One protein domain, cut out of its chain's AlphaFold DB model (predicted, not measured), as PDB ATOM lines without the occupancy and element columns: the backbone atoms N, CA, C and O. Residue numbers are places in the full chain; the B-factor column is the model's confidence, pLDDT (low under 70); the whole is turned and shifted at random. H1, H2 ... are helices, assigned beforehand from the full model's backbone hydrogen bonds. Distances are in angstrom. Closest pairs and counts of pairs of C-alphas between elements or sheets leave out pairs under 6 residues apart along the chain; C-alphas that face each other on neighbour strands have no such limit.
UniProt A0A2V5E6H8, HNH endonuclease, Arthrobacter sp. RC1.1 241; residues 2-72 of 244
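AT A GLANCE: This is residues 2 to 72 of the 244 residues of the protein "HNH endonuclease" of Arthrobacter sp. RC1.1 241 (UniProt A0A2V5E6H8). A long helix, H1, reaches like an arm out of a small body in which two helices, H3 and H4, pack on each other at a steep angle. The last part of H1 packs on H4, the short helix H2 packs on H3, and residues 2 to 10 of H1 stick out from the body and make much of the length. The printed part has 71 residues with four named helices, in the order H1, H2, H3, H4, and no named strand; its class is all helix. It is only just compact, close to loose, with a radius of gyration of the C-alphas of 13.0 A, and it spans 43 by 29 by 17 A.

HOW THE PARTS SIT: Begin with the longest helix, H1, residues 2 to 20. With its residues 14 to 19 alone it touches residues 63 to 67 of H4, residues 56 to 71; look at the closest C-alphas, those of Ala 18 and Val 63, 4.9 A apart. The two run opposite ways at a steep tilt of 54 degrees. On H4, go to Ala 60: its C-alpha is 5.1 A from that of Arg 42 in H3, residues 37 to 47, the closest pair where these helices touch. H3 and H4 run opposite ways at a steep tilt of 46 degrees, with 16 pairs of C-alphas within 8 A. H3 also touches H2, residues 24 to 27, where the closest C-alphas, of Ala 26 and Arg 37, are 5.1 A apart. H2 and H4 are close but not clearly touching, with the C-alphas of Leu 27 and Leu 67 closest at 7.9 A. H1 and H3 are apart, and H1 and H2 are only just apart, their closest C-alphas being 8.4 A from each other. In H1, H3 and H4 every O i to N i+4 pair is within hydrogen-bond range; H2 is too short for such a pair, and its one O i to N i+3 pair is within range.

IN THESE COORDINATES: Find C-alpha 2 at (46.620, 81.629, 93.877); from there H1 runs 26.8 A to C-alpha 20 at (42.846, 61.205, 76.946). H2 measures 5.4 A from C-alpha 24 to C-alpha 27. H3 runs 15.4 A from C-alpha 37 to C-alpha 47. H4 runs 22.2 A from C-alpha 56 to C-alpha 71 at (29.509, 64.078, 86.537).

THE WHOLE: The two C-alphas farthest apart, those of Ser 2 and Arg 34, are 44.4 A from each other. Without residues 2 to 10, which stand free, the body spans 30 by 29 by 17 A. The printed part has no cut. The link from H1 to H2 is tight, those from H2 to H3 and from H3 to H4 are short, and no link is long. The mean pLDDT of the printed part is 88.6; look for the values under 70 at residues 2 to 8.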
ATOM      1  N   SER A   2      45.628  82.587  94.431       47.12
ATOM      2  CA  SER A   2      46.620  81.629  93.877       47.12
ATOM      3  C   SER A   2      46.319  80.143  94.155       47.12
ATOM      4  O   SER A   2      46.478  79.330  93.256       47.12
ATOM      5  N   GLY A   3      45.817  79.796  95.346       45.59
ATOM      6  CA  GLY A   3      45.502  78.399  95.701       45.59
ATOM      7  C   GLY A   3      44.288  77.804  94.974       45.59
ATOM      8  O   GLY A   3      44.314  76.640  94.600       45.59
ATOM      9  N   GLU A   4      43.256  78.608  94.693       45.72
ATOM     10  CA  GLU A   4      42.099  78.153  93.899       45.72
ATOM     11  C   GLU A   4      42.511  77.827  92.456       45.72
ATOM     12  O   GLU A   4      42.010  76.865  91.883       45.72
ATOM     13  N   PHE A   5      43.459  78.582  91.883       52.00
ATOM     14  CA  PHE A   5      44.000  78.287  90.554       52.00
ATOM     15  C   PHE A   5      44.873  77.029  90.542       52.00
ATOM     16  O   PHE A   5      44.821  76.287  89.566       52.00
ATOM     17  N   GLU A   6      45.647  76.765  91.599       55.41
ATOM     18  CA  GLU A   6      46.451  75.540  91.716       55.41
ATOM     19  C   GLU A   6      45.571  74.289  91.855       55.41
ATOM     20  O   GLU A   6      45.772  73.319  91.125       55.41
ATOM     21  N   ASP A   7      44.539  74.331  92.706       60.44
ATOM     22  CA  ASP A   7      43.594  73.219  92.869       60.44
ATOM     23  C   ASP A   7      42.765  72.983  91.589       60.44
ATOM     24  O   ASP A   7      42.546  71.841  91.180       60.44
ATOM     25  N   GLN A   8      42.349  74.053  90.900       62.72
ATOM     26  CA  GLN A   8      41.691  73.941  89.593       62.72
ATOM     27  C   GLN A   8      42.634  73.426  88.500       62.72
ATOM     28  O   GLN A   8      42.185  72.708  87.605       62.72
ATOM     29  N   ALA A   9      43.923  73.767  88.553       72.12
ATOM     30  CA  ALA A   9      44.913  73.274  87.604       72.12
ATOM     31  C   ALA A   9      45.147  71.769  87.777       72.12
ATOM     32  O   ALA A   9      45.131  71.053  86.775       72.12
ATOM     33  N   ASP A  10      45.282  71.269  89.009       77.69
ATOM     34  CA  ASP A  10      45.418  69.826  89.267       77.69
ATOM     35  C   ASP A  10      44.152  69.063  88.841       77.69
ATOM     36  O   ASP A  10      44.233  68.050  88.141       77.69
ATOM     37  N   LEU A  11      42.967  69.603  89.151       75.00
ATOM     38  CA  LEU A  11      41.685  69.049  88.703       75.00
ATOM     39  C   LEU A  11      41.596  68.971  87.172       75.00
ATOM     40  O   LEU A  11      41.246  67.928  86.612       75.00
ATOM     41  N   ALA A  12      41.935  70.062  86.483       81.00
ATOM     42  CA  ALA A  12      41.909  70.124  85.027       81.00
ATOM     43  C   ALA A  12      42.930  69.168  84.397       81.00
ATOM     44  O   ALA A  12      42.626  68.540  83.384       81.00
ATOM     45  N   VAL A  13      44.124  69.030  84.983       88.44
ATOM     46  CA  VAL A  13      45.142  68.075  84.524       88.44
ATOM     47  C   VAL A  13      44.627  66.647  84.669       88.44
ATOM     48  O   VAL A  13      44.628  65.907  83.686       88.44
ATOM     49  N   ARG A  14      44.117  66.269  85.845       85.31
ATOM     50  CA  ARG A  14      43.582  64.921  86.093       85.31
ATOM     51  C   ARG A  14      42.421  64.587  85.166       85.31
ATOM     52  O   ARG A  14      42.422  63.511  84.569       85.31
ATOM     53  N   LEU A  15      41.472  65.509  84.983       90.00
ATOM     54  CA  LEU A  15      40.378  65.299  84.039       90.00
ATOM     55  C   LEU A  15      40.903  65.143  82.607       90.00
ATOM     56  O   LEU A  15      40.481  64.230  81.911       90.00
ATOM     57  N   ARG A  16      41.824  66.000  82.150       93.50
ATOM     58  CA  ARG A  16      42.387  65.895  80.792       93.50
ATOM     59  C   ARG A  16      43.088  64.560  80.571       93.50
ATOM     60  O   ARG A  16      42.904  63.961  79.516       93.50
ATOM     61  N   VAL A  17      43.836  64.076  81.564       94.25
ATOM     62  CA  VAL A  17      44.460  62.748  81.519       94.25
ATOM     63  C   VAL A  17      43.386  61.663  81.431       94.25
ATOM     64  O   VAL A  17      43.457  60.813  80.546       94.25
ATOM     65  N   ALA A  18      42.345  61.724  82.264       95.19
ATOM     66  CA  ALA A  18      41.235  60.775  82.203       95.19
ATOM     67  C   ALA A  18      40.531  60.785  80.836       95.19
ATOM     68  O   ALA A  18      40.307  59.724  80.260       95.19
ATOM     69  N   LEU A  19      40.261  61.966  80.278       95.25
ATOM     70  CA  LEU A  19      39.668  62.128  78.952       95.25
ATOM     71  C   LEU A  19      40.578  61.589  77.839       95.25
ATOM     72  O   LEU A  19      40.076  60.960  76.918       95.25
ATOM     73  N   SER A  20      41.902  61.765  77.932       96.44
ATOM     74  CA  SER A  20      42.846  61.205  76.946       96.44
ATOM     75  C   SER A  20      42.949  59.679  76.980       96.44
ATOM     76  O   SER A  20      43.384  59.068  76.010       96.44
ATOM     77  N   LEU A  21      42.550  59.062  78.093       96.69
ATOM     78  CA  LEU A  21      42.597  57.619  78.303       96.69
ATOM     79  C   LEU A  21      41.217  56.956  78.164       96.69
ATOM     80  O   LEU A  21      41.083  55.758  78.416       96.69
ATOM     81  N   CYS A  22      40.186  57.721  77.799       97.06
ATOM     82  CA  CYS A  22      38.800  57.275  77.748       97.06
ATOM     83  C   CYS A  22      38.275  57.329  76.303       97.06
ATOM     84  O   CYS A  22      38.332  58.392  75.682       97.06
ATOM     85  N   PRO A  23      37.734  56.226  75.751       97.25
ATOM     86  CA  PRO A  23      37.120  56.261  74.431       97.25
ATOM     87  C   PRO A  23      35.785  57.022  74.468       97.25
ATOM     88  O   PRO A  23      35.110  57.107  75.494       97.25
ATOM     89  N   VAL A  24      35.365  57.555  73.319       95.62
ATOM     90  CA  VAL A  24      34.156  58.393  73.208       95.62
ATOM     91  C   VAL A  24      32.890  57.671  73.695       95.62
ATOM     92  O   VAL A  24      32.054  58.275  74.362       95.62
ATOM     93  N   ASP A  25      32.753  56.374  73.417       95.19
ATOM     94  CA  ASP A  25      31.590  55.559  73.801       95.19
ATOM     95  C   ASP A  25      31.541  55.204  75.301       95.19
ATOM     96  O   ASP A  25      30.511  54.750  75.811       95.19
ATOM     97  N   ALA A  26      32.646  55.404  76.022       95.25
ATOM     98  CA  ALA A  26      32.675  55.344  77.476       95.25
ATOM     99  C   ALA A  26      32.157  56.649  78.104       95.25
ATOM    100  O   ALA A  26      31.501  56.592  79.140       95.25
ATOM    101  N   LEU A  27      32.360  57.813  77.475       92.06
ATOM    102  CA  LEU A  27      31.846  59.094  77.989       92.06
ATOM    103  C   LEU A  27      30.319  59.197  77.931       92.06
ATOM    104  O   LEU A  27      29.711  59.841  78.782       92.06
ATOM    105  N   THR A  28      29.700  58.541  76.950       92.19
ATOM    106  CA  THR A  28      28.240  58.482  76.776       92.19
ATOM    107  C   THR A  28      27.608  57.238  77.406       92.19
ATOM    108  O   THR A  28      26.442  56.942  77.145       92.19
ATOM    109  N   HIS A  29      28.364  56.500  78.226       92.56
ATOM    110  CA  HIS A  29      27.896  55.276  78.868       92.56
ATOM    111  C   HIS A  29      26.646  55.507  79.720       92.56
ATOM    112  O   HIS A  29      26.578  56.440  80.521       92.56
ATOM    113  N   GLN A  30      25.687  54.591  79.599       90.69
ATOM    114  CA  GLN A  30      24.513  54.529  80.461       90.69
ATOM    115  C   GLN A  30      24.593  53.305  81.371       90.69
ATOM    116  O   GLN A  30      25.094  52.256  80.972       90.69
ATOM    117  N   ARG A  31      24.022  53.396  82.581       87.12
ATOM    118  CA  ARG A  31      23.973  52.266  83.532       87.12
ATOM    119  C   ARG A  31      23.262  51.021  82.972       87.12
ATOM    120  O   ARG A  31      23.458  49.932  83.495       87.12
ATOM    121  N   SER A  32      22.426  51.185  81.946       92.50
ATOM    122  CA  SER A  32      21.723  50.116  81.226       92.50
ATOM    123  C   SER A  32      22.576  49.408  80.167       92.50
ATOM    124  O   SER A  32      22.141  48.385  79.634       92.50
ATOM    125  N   ASP A  33      23.764  49.920  79.833       93.94
ATOM    126  CA  ASP A  33      24.636  49.300  78.839       93.94
ATOM    127  C   ASP A  33      25.099  47.910  79.299       93.94
ATOM    128  O   ASP A  33      25.475  47.690  80.450       93.94
ATOM    129  N   ARG A  34      25.184  46.968  78.354       97.00
ATOM    130  CA  ARG A  34      25.658  45.599  78.620       97.00
ATOM    131  C   ARG A  34      27.130  45.528  79.049       97.00
ATOM    132  O   ARG A  34      27.537  44.558  79.682       97.00
ATOM    133  N   VAL A  35      27.942  46.505  78.647       96.94
ATOM    134  CA  VAL A  35      29.377  46.571  78.951       96.94
ATOM    135  C   VAL A  35      29.618  47.770  79.854       96.94
ATOM    136  O   VAL A  35      29.227  48.883  79.504       96.94
ATOM    137  N   SER A  36      30.279  47.541  80.989       96.81
ATOM    138  CA  SER A  36      30.615  48.602  81.940       96.81
ATOM    139  C   SER A  36      31.533  49.657  81.311       96.81
ATOM    140  O   SER A  36      32.371  49.333  80.463       96.81
ATOM    141  N   ARG A  37      31.427  50.919  81.752       96.69
ATOM    142  CA  ARG A  37      32.354  51.986  81.335       96.69
ATOM    143  C   ARG A  37      33.812  51.618  81.624       96.69
ATOM    144  O   ARG A  37      34.651  51.764  80.738       96.69
ATOM    145  N   VAL A  38      34.089  51.038  82.798       97.81
ATOM    146  CA  VAL A  38      35.415  50.513  83.179       97.81
ATOM    147  C   VAL A  38      35.960  49.538  82.132       97.81
ATOM    148  O   VAL A  38      37.116  49.653  81.730       97.81
ATOM    149  N   ASP A  39      35.150  48.592  81.647       98.00
ATOM    150  CA  ASP A  39      35.595  47.647  80.619       98.00
ATOM    151  C   ASP A  39      35.827  48.309  79.261       98.00
ATOM    152  O   ASP A  39      36.783  47.934  78.577       98.00
ATOM    153  N   LYS A  40      34.993  49.281  78.865       98.00
ATOM    154  CA  LYS A  40      35.208  50.062  77.633       98.00
ATOM    155  C   LYS A  40      36.554  50.798  77.696       98.00
ATOM    156  O   LYS A  40      37.381  50.626  76.801       98.00
ATOM    157  N   ILE A  41      36.813  51.511  78.798       98.19
ATOM    158  CA  ILE A  41      38.075  52.228  79.056       98.19
ATOM    159  C   ILE A  41      39.267  51.264  79.024       98.19
ATOM    160  O   ILE A  41      40.234  51.487  78.298       98.19
ATOM    161  N   ARG A  42      39.189  50.155  79.768       98.44
ATOM    162  CA  ARG A  42      40.263  49.154  79.845       98.44
ATOM    163  C   ARG A  42      40.598  48.564  78.477       98.44
ATOM    164  O   ARG A  42      41.772  48.390  78.160       98.44
ATOM    165  N   ARG A  43      39.585  48.209  77.678       97.94
ATOM    166  CA  ARG A  43      39.788  47.639  76.336       97.94
ATOM    167  C   ARG A  43      40.464  48.638  75.407       97.94
ATOM    168  O   ARG A  43      41.408  48.250  74.731       97.94
ATOM    169  N   TYR A  44      40.024  49.894  75.426       98.06
ATOM    170  CA  TYR A  44      40.632  50.977  74.654       98.06
ATOM    171  C   TYR A  44      42.110  51.173  75.010       98.06
ATOM    172  O   TYR A  44      42.975  51.082  74.146       98.06
ATOM    173  N   MET A  45      42.409  51.315  76.303       98.25
ATOM    174  CA  MET A  45      43.766  51.442  76.837       98.25
ATOM    175  C   MET A  45      44.732  50.354  76.341       98.25
ATOM    176  O   MET A  45      45.870  50.654  75.980       98.25
ATOM    177  N   VAL A  46      44.286  49.092  76.342       97.69
ATOM    178  CA  VAL A  46      45.099  47.949  75.898       97.69
ATOM    179  C   VAL A  46      45.205  47.892  74.375       97.69
ATOM    180  O   VAL A  46      46.290  47.631  73.865       97.69
ATOM    181  N   ALA A  47      44.106  48.131  73.655       97.75
ATOM    182  CA  ALA A  47      44.072  48.073  72.195       97.75
ATOM    183  C   ALA A  47      44.982  49.129  71.550       97.75
ATOM    184  O   ALA A  47      45.693  48.822  70.599       97.75
ATOM    185  N   GLU A  48      45.010  50.334  72.117       97.88
ATOM    186  CA  GLU A  48      45.837  51.448  71.642       97.88
ATOM    187  C   GLU A  48      47.276  51.418  72.196       97.88
ATOM    188  O   GLU A  48      48.084  52.290  71.885       97.88
ATOM    189  N   GLY A  49      47.617  50.449  73.054       97.19
ATOM    190  CA  GLY A  49      48.946  50.359  73.666       97.19
ATOM    191  C   GLY A  49      49.299  51.539  74.582       97.19
ATOM    192  O   GLY A  49      50.478  51.800  74.811       97.19
ATOM    193  N   LEU A  50      48.297  52.250  75.116       96.00
ATOM    194  CA  LEU A  50      48.491  53.437  75.961       96.00
ATOM    195  C   LEU A  50      49.101  53.083  77.321       96.00
ATOM    196  O   LEU A  50      49.811  53.890  77.919       96.00
ATOM    197  N   VAL A  51      48.803  51.882  77.827       95.62
ATOM    198  CA  VAL A  51      49.278  51.384  79.124       95.62
ATOM    199  C   VAL A  51      49.529  49.871  79.071       95.62
ATOM    200  O   VAL A  51      48.837  49.154  78.343       95.62
ATOM    201  N   PRO A  52      50.471  49.337  79.873       97.62
ATOM    202  CA  PRO A  52      50.665  47.897  80.013       97.62
ATOM    203  C   PRO A  52      49.385  47.165  80.449       97.62
ATOM    204  O   PRO A  52      48.667  47.619  81.344       97.62
ATOM    205  N   ALA A  53      49.117  45.994  79.862       97.19
ATOM    206  CA  ALA A  53      47.870  45.252  80.081       97.19
ATOM    207  C   ALA A  53      47.617  44.866  81.550       97.19
ATOM    208  O   ALA A  53      46.467  44.797  81.980       97.19
ATOM    209  N   ASN A  54      48.676  44.654  82.333       97.31
ATOM    210  CA  ASN A  54      48.585  44.366  83.764       97.31
ATOM    211  C   ASN A  54      48.171  45.587  84.608       97.31
ATOM    212  O   ASN A  54      47.626  45.401  85.693       97.31
ATOM    213  N   LEU A  55      48.399  46.814  84.127       97.25
ATOM    214  CA  LEU A  55      48.022  48.058  84.816       97.25
ATOM    215  C   LEU A  55      46.660  48.604  84.361       97.25
ATOM    216  O   LEU A  55      46.015  49.352  85.101       97.25
ATOM    217  N   ALA A  56      46.197  48.211  83.171       97.44
ATOM    218  CA  ALA A  56      44.956  48.701  82.578       97.44
ATOM    219  C   ALA A  56      43.711  48.567  83.486       97.44
ATOM    220  O   ALA A  56      42.933  49.516  83.527       97.44
ATOM    221  N   PRO A  57      43.489  47.475  84.252       97.62
ATOM    222  CA  PRO A  57      42.319  47.383  85.132       97.62
ATOM    223  C   PRO A  57      42.292  48.463  86.221       97.62
ATOM    224  O   PRO A  57      41.257  49.087  86.446       97.62
ATOM    225  N   GLN A  58      43.430  48.710  86.878       95.38
ATOM    226  CA  GLN A  58      43.532  49.692  87.959       95.38
ATOM    227  C   GLN A  58      43.374  51.122  87.429       95.38
ATOM    228  O   GLN A  58      42.656  51.927  88.025       95.38
ATOM    229  N   LEU A  59      44.014  51.430  86.295       96.19
ATOM    230  CA  LEU A  59      43.910  52.745  85.663       96.19
ATOM    231  C   LEU A  59      42.519  52.997  85.087       96.19
ATOM    232  O   LEU A  59      41.996  54.092  85.262       96.19
ATOM    233  N   ALA A  60      41.876  51.995  84.486       97.25
ATOM    234  CA  ALA A  60      40.506  52.130  84.002       97.25
ATOM    235  C   ALA A  60      39.533  52.465  85.139       97.25
ATOM    236  O   ALA A  60      38.703  53.351  84.980       97.25
ATOM    237  N   GLN A  61      39.680  51.831  86.308       95.00
ATOM    238  CA  GLN A  61      38.896  52.189  87.495       95.00
ATOM    239  C   GLN A  61      39.196  53.610  87.992       95.00
ATOM    240  O   GLN A  61      38.297  54.293  88.471       95.00
ATOM    241  N   ALA A  62      40.450  54.062  87.910       91.12
ATOM    242  CA  ALA A  62      40.808  55.426  88.294       91.12
ATOM    243  C   ALA A  62      40.176  56.461  87.351       91.12
ATOM    244  O   ALA A  62      39.549  57.400  87.831       91.12
ATOM    245  N   VAL A  63      40.272  56.248  86.033       94.25
ATOM    246  CA  VAL A  63      39.631  57.091  85.009       94.25
ATOM    247  C   VAL A  63      38.117  57.114  85.197       94.25
ATOM    248  O   VAL A  63      37.522  58.186  85.215       94.25
ATOM    249  N   ASP A  64      37.501  55.950  85.396       94.12
ATOM    250  CA  ASP A  64      36.067  55.812  85.642       94.12
ATOM    251  C   ASP A  64      35.605  56.644  86.849       94.12
ATOM    252  O   ASP A  64      34.700  57.465  86.713       94.12
ATOM    253  N   ARG A  65      36.304  56.535  87.989       87.31
ATOM    254  CA  ARG A  65      36.029  57.351  89.185       87.31
ATOM    255  C   ARG A  65      36.207  58.846  88.936       87.31
ATOM    256  O   ARG A  65      35.395  59.632  89.409       87.31
ATOM    257  N   THR A  66      37.250  59.248  88.207       87.94
ATOM    258  CA  THR A  66      37.483  60.654  87.840       87.94
ATOM    259  C   THR A  66      36.325  61.209  87.008       87.94
ATOM    260  O   THR A  66      35.882  62.330  87.254       87.94
ATOM    261  N   LEU A  67      35.812  60.428  86.054       89.94
ATOM    262  CA  LEU A  67      34.687  60.825  85.207       89.94
ATOM    263  C   LEU A  67      33.364  60.852  85.980       89.94
ATOM    264  O   LEU A  67      32.602  61.800  85.815       89.94
ATOM    265  N   ASP A  68      33.109  59.874  86.853       86.31
ATOM    266  CA  ASP A  68      31.926  59.891  87.724       86.31
ATOM    267  C   ASP A  68      31.937  61.083  88.664       86.31
ATOM    268  O   ASP A  68      30.963  61.824  88.720       86.31
ATOM    269  N   ALA A  69      33.038  61.315  89.372       78.56
ATOM    270  CA  ALA A  69      33.128  62.428  90.305       78.56
ATOM    271  C   ALA A  69      33.019  63.797  89.605       78.56
ATOM    272  O   ALA A  69      32.527  64.743  90.211       78.56
ATOM    273  N   TRP A  70      33.403  63.901  88.327       81.56
ATOM    274  CA  TRP A  70      33.108  65.081  87.509       81.56
ATOM    275  C   TRP A  70      31.612  65.217  87.177       81.56
ATOM    276  O   TRP A  70      31.086  66.326  87.142       81.56
ATOM    277  N   GLN A  71      30.933  64.103  86.891       76.75
ATOM    278  CA  GLN A  71      29.509  64.078  86.537       76.75
ATOM    279  C   GLN A  71      28.579  64.229  87.746       76.75
ATOM    280  O   GLN A  71      27.434  64.649  87.579       76.75
ATOM    281  N   VAL A  72      29.040  63.885  88.951       70.88
ATOM    282  CA  VAL A  72      28.275  64.051  90.188       70.88
ATOM    283  C   VAL A  72      28.107  65.543  90.466       70.88
ATOM    284  O   VAL A  72      29.013  66.231  90.935       70.88
TER     285      VAL A  72